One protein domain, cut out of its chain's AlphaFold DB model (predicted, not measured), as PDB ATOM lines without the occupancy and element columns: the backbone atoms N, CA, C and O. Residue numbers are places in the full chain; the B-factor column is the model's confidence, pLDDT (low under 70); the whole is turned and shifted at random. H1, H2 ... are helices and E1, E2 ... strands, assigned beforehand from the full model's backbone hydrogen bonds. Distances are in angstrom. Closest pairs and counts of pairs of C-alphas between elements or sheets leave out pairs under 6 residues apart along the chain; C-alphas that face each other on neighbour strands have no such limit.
ATOM      1  N   PHE A  13     -22.141   9.057  -8.446       88.00
ATOM      2  CA  PHE A  13     -23.284   9.175  -9.361       88.00
ATOM      3  C   PHE A  13     -24.346  10.217  -8.961       88.00
ATOM      4  O   PHE A  13     -25.492  10.090  -9.376       88.00
ATOM      5  N   ASP A  14     -23.978  11.242  -8.179       89.06
ATOM      6  CA  ASP A  14     -24.916  12.246  -7.645       89.06
ATOM      7  C   ASP A  14     -26.090  11.622  -6.850       89.06
ATOM      8  O   ASP A  14     -27.177  12.196  -6.766       89.06
ATOM      9  N   LEU A  15     -25.880  10.438  -6.260       93.69
ATOM     10  CA  LEU A  15     -26.880   9.752  -5.439       93.69
ATOM     11  C   LEU A  15     -27.133  10.483  -4.107       93.69
ATOM     12  O   LEU A  15     -26.230  11.153  -3.591       93.69
ATOM     13  N   PRO A  16     -28.313  10.311  -3.489       92.75
ATOM     14  CA  PRO A  16     -28.530  10.690  -2.093       92.75
ATOM     15  C   PRO A  16     -27.443  10.127  -1.163       92.75
ATOM     16  O   PRO A  16     -26.822   9.104  -1.462       92.75
ATOM     17  N   LEU A  17     -27.184  10.791  -0.031       90.81
ATOM     18  CA  LEU A  17     -26.112  10.397   0.898       90.81
ATOM     19  C   LEU A  17     -26.295   8.958   1.399       90.81
ATOM     20  O   LEU A  17     -25.322   8.210   1.497       90.81
ATOM     21  N   GLU A  18     -27.543   8.589   1.675       88.69
ATOM     22  CA  GLU A  18     -27.993   7.272   2.118       88.69
ATOM     23  C   GLU A  18     -27.580   6.181   1.120       88.69
ATOM     24  O   GLU A  18     -27.008   5.158   1.501       88.69
ATOM     25  N   ASP A  19     -27.793   6.449  -0.168       90.44
ATOM     26  CA  ASP A  19     -27.540   5.510  -1.262       90.44
ATOM     27  C   ASP A  19     -26.068   5.514  -1.700       90.44
ATOM     28  O   ASP A  19     -25.541   4.517  -2.196       90.44
ATOM     29  N   ALA A  20     -25.368   6.627  -1.473       89.94
ATOM     30  CA  ALA A  20     -23.954   6.797  -1.788       89.94
ATOM     31  C   ALA A  20     -23.006   6.124  -0.775       89.94
ATOM     32  O   ALA A  20     -21.785   6.191  -0.939       89.94
ATOM     33  N   GLY A  21     -23.541   5.498   0.279       86.88
ATOM     34  CA  GLY A  21     -22.754   4.857   1.333       86.88
ATOM     35  C   GLY A  21     -22.191   5.828   2.374       86.88
ATOM     36  O   GLY A  21     -21.187   5.514   3.015       86.88
ATOM     37  N   CYS A  22     -22.805   7.004   2.549       91.56
ATOM     38  CA  CYS A  22     -22.468   7.915   3.639       91.56
ATOM     39  C   CYS A  22     -22.864   7.306   4.993       91.56
ATOM     40  O   CYS A  22     -23.999   6.896   5.203       91.56
ATOM     41  N   GLU A  23     -21.940   7.320   5.953       90.88
ATOM     42  CA  GLU A  23     -22.177   6.833   7.324       90.88
ATOM     43  C   GLU A  23     -22.662   7.946   8.274       90.88
ATOM     44  O   GLU A  23     -22.777   7.742   9.482       90.88
ATOM     45  N   PHE A  24     -22.901   9.151   7.742       91.75
ATOM     46  CA  PHE A  24     -23.308  10.341   8.496       91.75
ATOM     47  C   PHE A  24     -22.371  10.675   9.669       91.75
ATOM     48  O   PHE A  24     -22.801  11.112  10.730       91.75
ATOM     49  N   CYS A  25     -21.059  10.488   9.498       92.50
ATOM     50  CA  CYS A  25     -20.075  10.786  10.545       92.50
ATOM     51  C   CYS A  25     -19.763  12.288  10.697       92.50
ATOM     52  O   CYS A  25     -19.157  12.698  11.686       92.50
ATOM     53  N   GLY A  26     -20.126  13.108   9.703       93.00
ATOM     54  CA  GLY A  26     -19.914  14.558   9.717       93.00
ATOM     55  C   GLY A  26     -18.463  15.017   9.534       93.00
ATOM     56  O   GLY A  26     -18.201  16.206   9.643       93.00
ATOM     57  N   HIS A  27     -17.512  14.128   9.217       92.25
ATOM     58  CA  HIS A  27     -16.110  14.532   9.022       92.25
ATOM     59  C   HIS A  27     -15.935  15.512   7.858       92.25
ATOM     60  O   HIS A  27     -15.151  16.445   7.948       92.25
ATOM     61  N   CYS A  28     -16.684  15.338   6.766       93.00
ATOM     62  CA  CYS A  28     -16.660  16.288   5.656       93.00
ATOM     63  C   CYS A  28     -17.087  17.705   6.078       93.00
ATOM     64  O   CYS A  28     -16.575  18.663   5.508       93.00
ATOM     65  N   ALA A  29     -17.967  17.833   7.078       91.25
ATOM     66  CA  ALA A  29     -18.366  19.123   7.634       91.25
ATOM     67  C   ALA A  29     -17.260  19.740   8.507       91.25
ATOM     68  O   ALA A  29     -17.020  20.936   8.400       91.25
ATOM     69  N   ASP A  30     -16.528  18.940   9.293       89.31
ATOM     70  CA  ASP A  30     -15.377  19.433  10.077       89.31
ATOM     71  C   ASP A  30     -14.275  20.037   9.195       89.31
ATOM     72  O   ASP A  30     -13.608  20.989   9.595       89.31
ATOM     73  N   PHE A  31     -14.065  19.479   8.000       90.50
ATOM     74  CA  PHE A  31     -12.999  19.908   7.093       90.50
ATOM     75  C   PHE A  31     -13.439  20.932   6.044       90.50
ATOM     76  O   PHE A  31     -12.587  21.404   5.295       90.50
ATOM     77  N   CYS A  32     -14.730  21.269   5.933       92.75
ATOM     78  CA  CYS A  32     -15.199  22.205   4.914       92.75
ATOM     79  C   CYS A  32     -14.934  23.659   5.350       92.75
ATOM     80  O   CYS A  32     -15.644  24.175   6.210       92.75
ATOM     81  N   PRO A  33     -13.975  24.381   4.737       90.31
ATOM     82  CA  PRO A  33     -13.583  25.706   5.225       90.31
ATOM     83  C   PRO A  33     -14.581  26.814   4.862       90.31
ATOM     84  O   PRO A  33     -14.496  27.921   5.383       90.31
ATOM     85  N   VAL A  34     -15.499  26.536   3.931       90.12
ATOM     86  CA  VAL A  34     -16.424  27.516   3.339       90.12
ATOM     87  C   VAL A  34     -17.891  27.228   3.665       90.12
ATOM     88  O   VAL A  34     -18.770  27.814   3.042       90.12
ATOM     89  N   ASP A  35     -18.167  26.301   4.590       86.75
ATOM     90  CA  ASP A  35     -19.531  25.912   4.996       86.75
ATOM     91  C   ASP A  35     -20.433  25.441   3.825       86.75
ATOM     92  O   ASP A  35     -21.664  25.480   3.882       86.75
ATOM     93  N   ALA A  36     -19.821  24.962   2.730       90.31
ATOM     94  CA  ALA A  36     -20.549  24.316   1.634       90.31
ATOM     95  C   ALA A  36     -21.168  22.988   2.099       90.31
ATOM     96  O   ALA A  36     -22.282  22.642   1.710       90.31
ATOM     97  N   ILE A  37     -20.452  22.278   2.975       90.56
ATOM     98  CA  ILE A  37     -20.956  21.169   3.779       90.56
ATOM     99  C   ILE A  37     -20.808  21.609   5.232       90.56
ATOM    100  O   ILE A  37     -19.691  21.815   5.694       90.56
ATOM    101  N   GLY A  38     -21.925  21.767   5.932       88.00
ATOM    102  CA  GLY A  38     -21.953  22.396   7.247       88.00
ATOM    103  C   GLY A  38     -23.029  21.830   8.155       88.00
ATOM    104  O   GLY A  38     -23.856  21.010   7.746       88.00
ATOM    105  N   PHE A  39     -23.023  22.288   9.402       88.69
ATOM    106  CA  PHE A  39     -24.006  21.891  10.402       88.69
ATOM    107  C   PHE A  39     -25.308  22.682  10.224       88.69
ATOM    108  O   PHE A  39     -25.301  23.885   9.966       88.69
ATOM    109  N   ARG A  40     -26.454  22.000  10.345       88.69
ATOM    110  CA  ARG A  40     -27.775  22.645  10.247       88.69
ATOM    111  C   ARG A  40     -28.133  23.415  11.519       88.69
ATOM    112  O   ARG A  40     -28.730  24.483  11.433       88.69
ATOM    113  N   SER A  41     -27.795  22.856  12.675       84.44
ATOM    114  CA  SER A  41     -28.065  23.436  13.989       84.44
ATOM    115  C   SER A  41     -27.433  24.822  14.120       84.44
ATOM    116  O   SER A  41     -26.253  24.996  13.828       84.44
ATOM    117  N   GLY A  42     -28.232  25.819  14.512       81.88
ATOM    118  CA  GLY A  42     -27.796  27.211  14.661       81.88
ATOM    119  C   GLY A  42     -27.476  27.946  13.356       81.88
ATOM    120  O   GLY A  42     -27.089  29.116  13.406       81.88
ATOM    121  N   ARG A  43     -27.646  27.318  12.182       85.56
ATOM    122  CA  ARG A  43     -27.376  27.970  10.894       85.56
ATOM    123  C   ARG A  43     -28.319  29.156  10.699       85.56
ATOM    124  O   ARG A  43     -29.524  29.029  10.867       85.56
ATOM    125  N   TYR A  44     -27.760  30.307  10.333       86.56
ATOM    126  CA  TYR A  44     -28.439  31.609  10.199       86.56
ATOM    127  C   TYR A  44     -28.963  32.237  11.503       86.56
ATOM    128  O   TYR A  44     -29.059  33.466  11.558       86.56
ATOM    129  N   GLU A  45     -29.187  31.449  12.552       87.62
ATOM    130  CA  GLU A  45     -29.684  31.886  13.865       87.62
ATOM    131  C   GLU A  45     -28.554  32.347  14.797       87.62
ATOM    132  O   GLU A  45     -28.615  33.428  15.388       87.62
ATOM    133  N   VAL A  46     -27.475  31.567  14.876       91.19
ATOM    134  CA  VAL A  46     -26.347  31.797  15.782       91.19
ATOM    135  C   VAL A  46     -25.112  32.165  14.964       91.19
ATOM    136  O   VAL A  46     -24.877  31.666  13.866       91.19
ATOM    137  N   ARG A  47     -24.322  33.116  15.469       89.31
ATOM    138  CA  ARG A  47     -23.038  33.486  14.857       89.31
ATOM    139  C   ARG A  47     -21.906  32.779  15.600       89.31
ATOM    140  O   ARG A  47     -21.972  32.749  16.826       89.31
ATOM    141  N   PRO A  48     -20.848  32.298  14.918       86.81
ATOM    142  CA  PRO A  48     -19.752  31.570  15.566       86.81
ATOM    143  C   PRO A  48     -19.135  32.264  16.787       86.81
ATOM    144  O   PRO A  48     -18.875  31.620  17.793       86.81
ATOM    145  N   TRP A  49     -18.977  33.589  16.752       89.38
ATOM    146  CA  TRP A  49     -18.419  34.367  17.869       89.38
ATOM    147  C   TRP A  49     -19.373  34.559  19.061       89.38
ATOM    148  O   TRP A  49     -18.968  35.125  20.071       89.38
ATOM    149  N   LYS A  50     -20.642  34.143  18.948       93.44
ATOM    150  CA  LYS A  50     -21.609  34.126  20.059       93.44
ATOM    151  C   LYS A  50     -21.598  32.806  20.835       93.44
ATOM    152  O   LYS A  50     -22.327  32.690  21.819       93.44
ATOM    153  N   MET A  51     -20.851  31.812  20.359       94.62
ATOM    154  CA  MET A  51     -20.794  30.488  20.965       94.62
ATOM    155  C   MET A  51     -19.569  30.379  21.869       94.62
ATOM    156  O   MET A  51     -18.470  30.781  21.483       94.62
ATOM    157  N   SER A  52     -19.749  29.821  23.063       96.00
ATOM    158  CA  SER A  52     -18.634  29.334  23.873       96.00
ATOM    159  C   SER A  52     -18.206  27.958  23.368       96.00
ATOM    160  O   SER A  52     -18.992  27.246  22.743       96.00
ATOM    161  N   LYS A  53     -16.950  27.580  23.617       96.19
ATOM    162  CA  LYS A  53     -16.429  26.254  23.270       96.19
ATOM    163  C   LYS A  53     -15.945  25.554  24.526       96.19
ATOM    164  O   LYS A  53     -15.228  26.162  25.317       96.19
ATOM    165  N   GLY A  54     -16.286  24.282  24.664       96.69
ATOM    166  CA  GLY A  54     -15.778  23.416  25.721       96.69
ATOM    167  C   GLY A  54     -15.418  22.048  25.160       96.69
ATOM    168  O   GLY A  54     -16.073  21.566  24.236       96.69
ATOM    169  N   THR A  55     -14.377  21.423  25.704       97.38
ATOM    170  CA  THR A  55     -13.938  20.085  25.290       97.38
ATOM    171  C   THR A  55     -14.161  19.096  26.421       97.38
ATOM    172  O   THR A  55     -13.789  19.364  27.558       97.38
ATOM    173  N   THR A  56     -14.743  17.945  26.094       97.44
ATOM    174  CA  THR A  56     -14.960  16.835  27.029       97.44
ATOM    175  C   THR A  56     -14.913  15.494  26.288       97.44
ATOM    176  O   THR A  56     -14.570  15.431  25.100       97.44
ATOM    177  N   VAL A  57     -15.242  14.404  26.975       97.38
ATOM    178  CA  VAL A  57     -15.223  13.035  26.447       97.38
ATOM    179  C   VAL A  57     -16.646  12.564  26.156       97.38
ATOM    180  O   VAL A  57     -17.551  12.719  26.970       97.38
ATOM    181  N   CYS A  58     -16.865  11.962  24.989       97.19
ATOM    182  CA  CYS A  58     -18.140  11.339  24.650       97.19
ATOM    183  C   CYS A  58     -18.314  10.010  25.398       97.19
ATOM    184  O   CYS A  58     -17.604   9.046  25.109       97.19
ATOM    185  N   LEU A  59     -19.316   9.936  26.281       96.31
ATOM    186  CA  LEU A  59     -19.663   8.728  27.042       96.31
ATOM    187  C   LEU A  59     -20.778   7.881  26.404       96.31
ATOM    188  O   LEU A  59     -21.374   7.028  27.049       96.31
ATOM    189  N   GLN A  60     -21.105   8.083  25.127       94.75
ATOM    190  CA  GLN A  60     -22.201   7.323  24.512       94.75
ATOM    191  C   GLN A  60     -21.829   5.858  24.210       94.75
ATOM    192  O   GLN A  60     -22.696   4.995  24.113       94.75
ATOM    193  N   CYS A  61     -20.551   5.555  24.021       94.50
ATOM    194  CA  CYS A  61     -20.035   4.214  23.731       94.50
ATOM    195  C   CYS A  61     -18.627   4.110  24.331       94.50
ATOM    196  O   CYS A  61     -18.028   5.159  24.588       94.50
ATOM    197  N   PRO A  62     -18.047   2.913  24.506       95.38
ATOM    198  CA  PRO A  62     -16.805   2.757  25.266       95.38
ATOM    199  C   PRO A  62     -15.556   3.311  24.561       95.38
ATOM    200  O   PRO A  62     -14.458   3.131  25.067       95.38
ATOM    201  N   MET A  63     -15.677   3.945  23.386       96.12
ATOM    202  CA  MET A  63     -14.524   4.428  22.616       96.12
ATOM    203  C   MET A  63     -13.802   5.612  23.274       96.12
ATOM    204  O   MET A  63     -12.618   5.801  23.024       96.12
ATOM    205  N   GLY A  64     -14.507   6.444  24.050       96.50
ATOM    206  CA  GLY A  64     -13.892   7.597  24.716       96.50
ATOM    207  C   GLY A  64     -13.421   8.711  23.768       96.50
ATOM    208  O   GLY A  64     -12.346   9.287  23.939       96.50
ATOM    209  N   CYS A  65     -14.190   9.024  22.721       97.50
ATOM    210  CA  CYS A  65     -13.800  10.069  21.768       97.50
ATOM    211  C   CYS A  65     -13.790  11.460  22.421       97.50
ATOM    212  O   CYS A  65     -14.767  11.836  23.068       97.50
ATOM    213  N   GLY A  66     -12.748  12.258  22.177       97.19
ATOM    214  CA  GLY A  66     -12.738  13.671  22.566       97.19
ATOM    215  C   GLY A  66     -13.622  14.518  21.644       97.19
ATOM    216  O   GLY A  66     -13.551  14.385  20.417       97.19
ATOM    217  N   VAL A  67     -14.433  15.398  22.229       97.50
ATOM    218  CA  VAL A  67     -15.394  16.259  21.524       97.50
ATOM    219  C   VAL A  67     -15.260  17.693  22.010       97.50
ATOM    220  O   VAL A  67     -15.253  17.934  23.213       97.50
ATOM    221  N   THR A  68     -15.212  18.642  21.080       97.31
ATOM    222  CA  THR A  68     -15.385  20.068  21.359       97.31
ATOM    223  C   THR A  68     -16.813  20.469  21.007       97.31
ATOM    224  O   THR A  68     -17.192  20.453  19.838       97.31
ATOM    225  N   TYR A  69     -17.605  20.820  22.013       97.00
ATOM    226  CA  TYR A  69     -18.962  21.326  21.845       97.00
ATOM    227  C   TYR A  69     -18.950  22.849  21.743       97.00
ATOM    228  O   TYR A  69     -18.234  23.517  22.493       97.00
ATOM    229  N   GLU A  70     -19.760  23.393  20.835       96.19
ATOM    230  CA  GLU A  70     -20.052  24.826  20.784       96.19
ATOM    231  C   GLU A  70     -21.446  25.076  21.365       96.19
ATOM    232  O   GLU A  70     -22.426  24.443  20.955       96.19
ATOM    233  N   VAL A  71     -21.531  25.981  22.338       96.69
ATOM    234  CA  VAL A  71     -22.723  26.210  23.162       96.69
ATOM    235  C   VAL A  71     -23.184  27.657  23.026       96.69
ATOM    236  O   VAL A  71     -22.381  28.589  23.034       96.69
ATOM    237  N   HIS A  72     -24.496  27.859  22.924       95.50
ATOM    238  CA  HIS A  72     -25.128  29.176  22.932       95.50
ATOM    239  C   HIS A  72     -26.369  29.151  23.825       95.50
ATOM    240  O   HIS A  72     -27.216  28.278  23.665       95.50
ATOM    241  N   GLU A  73     -26.465  30.090  24.771       92.62
ATOM    242  CA  GLU A  73     -27.604  30.216  25.702       92.62
ATOM    243  C   GLU A  73     -27.982  28.893  26.400       92.62
ATOM    244  O   GLU A  73     -29.151  28.517  26.486       92.62
ATOM    245  N   GLY A  74     -26.971  28.154  26.876       90.62
ATOM    246  CA  GLY A  74     -27.170  26.879  27.575       90.62
ATOM    247  C   GLY A  74     -27.663  25.740  26.679       90.62
ATOM    248  O   GLY A  74     -28.228  24.775  27.184       90.62
ATOM    249  N   LYS A  75     -27.490  25.842  25.355       93.44
ATOM    250  CA  LYS A  75     -27.809  24.778  24.396       93.44
ATOM    251  C   LYS A  75     -26.613  24.450  23.521       93.44
ATOM    252  O   LYS A  75     -25.929  25.346  23.025       93.44
ATOM    253  N   VAL A  76     -26.402  23.162  23.276       95.50
ATOM    254  CA  VAL A  76     -25.391  22.687  22.326       95.50
ATOM    255  C   VAL A  76     -25.859  22.986  20.906       95.50
ATOM    256  O   VAL A  76     -26.966  22.608  20.520       95.50
ATOM    257  N   VAL A  77     -25.014  23.652  20.124       95.06
ATOM    258  CA  VAL A  77     -25.292  24.011  18.727       95.06
ATOM    259  C   VAL A  77     -24.561  23.070  17.778       95.06
ATOM    260  O   VAL A  77     -25.170  22.522  16.865       95.06
ATOM    261  N   THR A  78     -23.268  22.840  17.990       94.25
ATOM    262  CA  THR A  78     -22.440  21.966  17.146       94.25
ATOM    263  C   THR A  78     -21.491  21.129  18.001       94.25
ATOM    264  O   THR A  78     -21.230  21.430  19.168       94.25
ATOM    265  N   ALA A  79     -20.983  20.048  17.408       95.69
ATOM    266  CA  ALA A  79     -19.993  19.176  18.020       95.69
ATOM    267  C   ALA A  79     -18.884  18.867  17.009       95.69
ATOM    268  O   ALA A  79     -19.132  18.346  15.915       95.69
ATOM    269  N   HIS A  80     -17.651  19.166  17.395       95.62
ATOM    270  CA  HIS A  80     -16.444  18.966  16.608       95.62
ATOM    271  C   HIS A  80     -15.567  17.882  17.229       95.62
ATOM    272  O   HIS A  80     -15.529  17.714  18.446       95.62
ATOM    273  N   GLY A  81     -14.846  17.129  16.402       95.88
ATOM    274  CA  GLY A  81     -13.888  16.156  16.902       95.88
ATOM    275  C   GLY A  81     -12.671  16.852  17.500       95.88
ATOM    276  O   GLY A  81     -12.088  17.735  16.873       95.88
ATOM    277  N   TYR A  82     -12.257  16.445  18.699       96.25
ATOM    278  CA  TYR A  82     -11.038  16.965  19.313       96.25
ATOM    279  C   TYR A  82      -9.819  16.209  18.767       96.25
ATOM    280  O   TYR A  82      -9.554  15.071  19.159       96.25
ATOM    281  N   PHE A  83      -9.088  16.819  17.828       94.06
ATOM    282  CA  PHE A  83      -7.942  16.194  17.146       94.06
ATOM    283  C   PHE A  83      -6.849  15.640  18.073       94.06
ATOM    284  O   PHE A  83      -6.354  14.551  17.780       94.06
ATOM    285  N   PRO A  84      -6.500  16.296  19.198       95.00
ATOM    286  CA  PRO A  84      -5.542  15.740  20.152       95.00
ATOM    287  C   PRO A  84      -6.059  14.537  20.959       95.00
ATOM    288  O   PRO A  84      -5.311  14.007  21.773       95.00
ATOM    289  N   SER A  85      -7.313  14.096  20.777       94.25
ATOM    290  CA  SER A  85      -7.849  12.927  21.484       94.25
ATOM    291  C   SER A  85      -7.012  11.675  21.178       94.25
ATOM    292  O   SER A  85      -6.962  11.265  20.015       94.25
ATOM    293  N   PRO A  86      -6.412  11.016  22.188       89.00
ATOM    294  CA  PRO A  86      -5.584   9.830  21.960       89.00
ATOM    295  C   PRO A  86      -6.401   8.643  21.431       89.00
ATOM    296  O   PRO A  86      -5.932   7.903  20.567       89.00
ATOM    297  N   ALA A  87      -7.653   8.507  21.878       91.31
ATOM    298  CA  ALA A  87      -8.529   7.413  21.476       91.31
ATOM    299  C   ALA A  87      -9.043   7.569  20.033       91.31
ATOM    300  O   ALA A  87      -9.005   6.626  19.237       91.31
ATOM    301  N   SER A  88      -9.519   8.765  19.658       94.75
ATOM    302  CA  SER A  88     -10.203   8.963  18.373       94.75
ATOM    303  C   SER A  88      -9.406   9.723  17.314       94.75
ATOM    304  O   SER A  88      -9.713   9.584  16.129       94.75
ATOM    305  N   GLY A  89      -8.386  10.500  17.684       93.88
ATOM    306  CA  GLY A  89      -7.621  11.341  16.754       93.88
ATOM    307  C   GLY A  89      -8.485  12.362  16.004       93.88
ATOM    308  O   GLY A  89      -8.289  12.574  14.810       93.88
ATOM    309  N   GLY A  90      -9.502  12.921  16.670       94.31
ATOM    310  CA  GLY A  90     -10.471  13.849  16.073       94.31
ATOM    311  C   GLY A  90     -11.637  13.185  15.345       94.31
ATOM    312  O   GLY A  90     -12.534  13.877  14.874       94.31
ATOM    313  N   ALA A  91     -11.686  11.853  15.271       94.94
ATOM    314  CA  ALA A  91     -12.820  11.183  14.654       94.94
ATOM    315  C   ALA A  91     -14.037  11.107  15.588       94.94
ATOM    316  O   ALA A  91     -13.913  10.764  16.762       94.94
ATOM    317  N   LEU A  92     -15.235  11.352  15.045       95.75
ATOM    318  CA  LEU A  92     -16.517  11.065  15.703       95.75
ATOM    319  C   LEU A  92     -17.460  10.296  14.779       95.75
ATOM    320  O   LEU A  92     -17.458  10.483  13.561       95.75
ATOM    321  N   CYS A  93     -18.296   9.450  15.377       95.31
ATOM    322  CA  CYS A  93     -19.411   8.802  14.696       95.31
ATOM    323  C   CYS A  93     -20.663   9.689  14.723       95.31
ATOM    324  O   CYS A  93     -20.712  10.688  15.441       95.31
ATOM    325  N   LYS A  94     -21.715   9.279  14.004       93.56
ATOM    326  CA  LYS A  94     -23.009   9.982  13.981       93.56
ATOM    327  C   LYS A  94     -23.593  10.243  15.379       93.56
ATOM    328  O   LYS A  94     -24.151  11.309  15.613       93.56
ATOM    329  N   ARG A  95     -23.399   9.315  16.329       94.00
ATOM    330  CA  ARG A  95     -23.858   9.452  17.725       94.00
ATOM    331  C   ARG A  95     -23.111  10.568  18.452       94.00
ATOM    332  O   ARG A  95     -23.730  11.537  18.866       94.00
ATOM    333  N   GLY A  96     -21.781  10.488  18.522       94.19
ATOM    334  CA  GLY A  96     -20.974  11.531  19.167       94.19
ATOM    335  C   GLY A  96     -21.081  12.898  18.484       94.19
ATOM    336  O   GLY A  96     -20.899  13.919  19.132       94.19
ATOM    337  N   ARG A  97     -21.399  12.920  17.183       94.62
ATOM    338  CA  ARG A  97     -21.515  14.143  16.388       94.62
ATOM    339  C   ARG A  97     -22.862  14.847  16.520       94.62
ATOM    340  O   ARG A  97     -22.897  16.069  16.549       94.62
ATOM    341  N   PHE A  98     -23.956  14.091  16.508       94.50
ATOM    342  CA  PHE A  98     -25.299  14.648  16.317       94.50
ATOM    343  C   PHE A  98     -26.285  14.270  17.425       94.50
ATOM    344  O   PHE A  98     -27.299  14.943  17.588       94.50
ATOM    345  N   ASN A  99     -26.008  13.228  18.217       93.94
ATOM    346  CA  ASN A  99     -26.883  12.819  19.312       93.94
ATOM    347  C   ASN A  99     -26.573  13.619  20.583       93.94
ATOM    348  O   ASN A  99     -26.122  13.044  21.564       93.94
ATOM    349  N   TYR A 100     -26.762  14.938  20.556       93.25
ATOM    350  CA  TYR A 100     -26.686  15.815  21.738       93.25
ATOM    351  C   TYR A 100     -28.051  16.425  22.095       93.25
ATOM    352  O   TYR A 100     -28.174  17.166  23.061       93.25
ATOM    353  N   ASN A 101     -29.118  16.102  21.357       90.44
ATOM    354  CA  ASN A 101     -30.441  16.684  21.607       90.44
ATOM    355  C   ASN A 101     -31.025  16.324  22.977       90.44
ATOM    356  O   ASN A 101     -31.852  17.075  23.482       90.44
ATOM    357  N   PHE A 102     -30.557  15.244  23.608       88.94
ATOM    358  CA  PHE A 102     -30.969  14.891  24.965       88.94
ATOM    359  C   PHE A 102     -30.619  15.978  25.997       88.94
ATOM    360  O   PHE A 102     -31.346  16.107  26.972       88.94
ATOM    361  N   VAL A 103     -29.582  16.810  25.780       92.44
ATOM    362  CA  VAL A 103     -29.306  17.964  26.666       92.44
ATOM    363  C   VAL A 103     -30.133  19.202  26.315       92.44
ATOM    364  O   VAL A 103     -30.399  20.025  27.183       92.44
ATOM    365  N   ASN A 104     -30.584  19.315  25.062       93.12
ATOM    366  CA  ASN A 104     -31.350  20.458  24.553       93.12
ATOM    367  C   ASN A 104     -32.873  20.277  24.665       93.12
ATOM    368  O   ASN A 104     -33.624  21.180  24.283       93.12
TER     369      ASN A 104
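What this domain is: This is residues 13 to 104 of the 597 residues of the protein "Molybdopterin oxidoreductase Fe4S4 domain-containing protein" of Desulfacinum hydrothermale DSM 13146 (UniProt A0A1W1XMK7). With little regular structure, this body is built on a strongly twisted antiparallel sheet, E1 - E2 - E3, grazed by three short helices; residues 13 to 22 stick out. There are 92 printed residues, 33 in named elements, class mixed, in the order H1 E1 E2 E3 H2 H3. It is compact, radius of gyration of the C-alphas 13.6 A, spanning 40 by 34 by 25 A.

Where its parts are: H1 is residues 27 to 30, from C-alpha 27 at (-16.110, 14.532, 9.022). E1 is 52 to 57, E2 66 to 72, 19.9 A long, E3 75 to 81, H2 94 to 98, and H3 101 to 104, ending at (-31.350, 20.458, 24.553).

How they stand to each other: E1, E2 and E3 form a meander of successive antiparallel neighbours; N 54 and O 69, and N 70 and O 78, each 3.0 A apart, are within hydrogen-bond range. H2 only grazes the sheet; its closest C-alphas to E3, Arg 97 and Ala 79, are 5.5 A apart. H2's O i to N i+4 pair is within range; H1 and H3 are too short for one.

The domain as a whole: The printed part has no cut. Links H1 to E1 and E3 to H2 are long. No printed residue is under 70 in pLDDT.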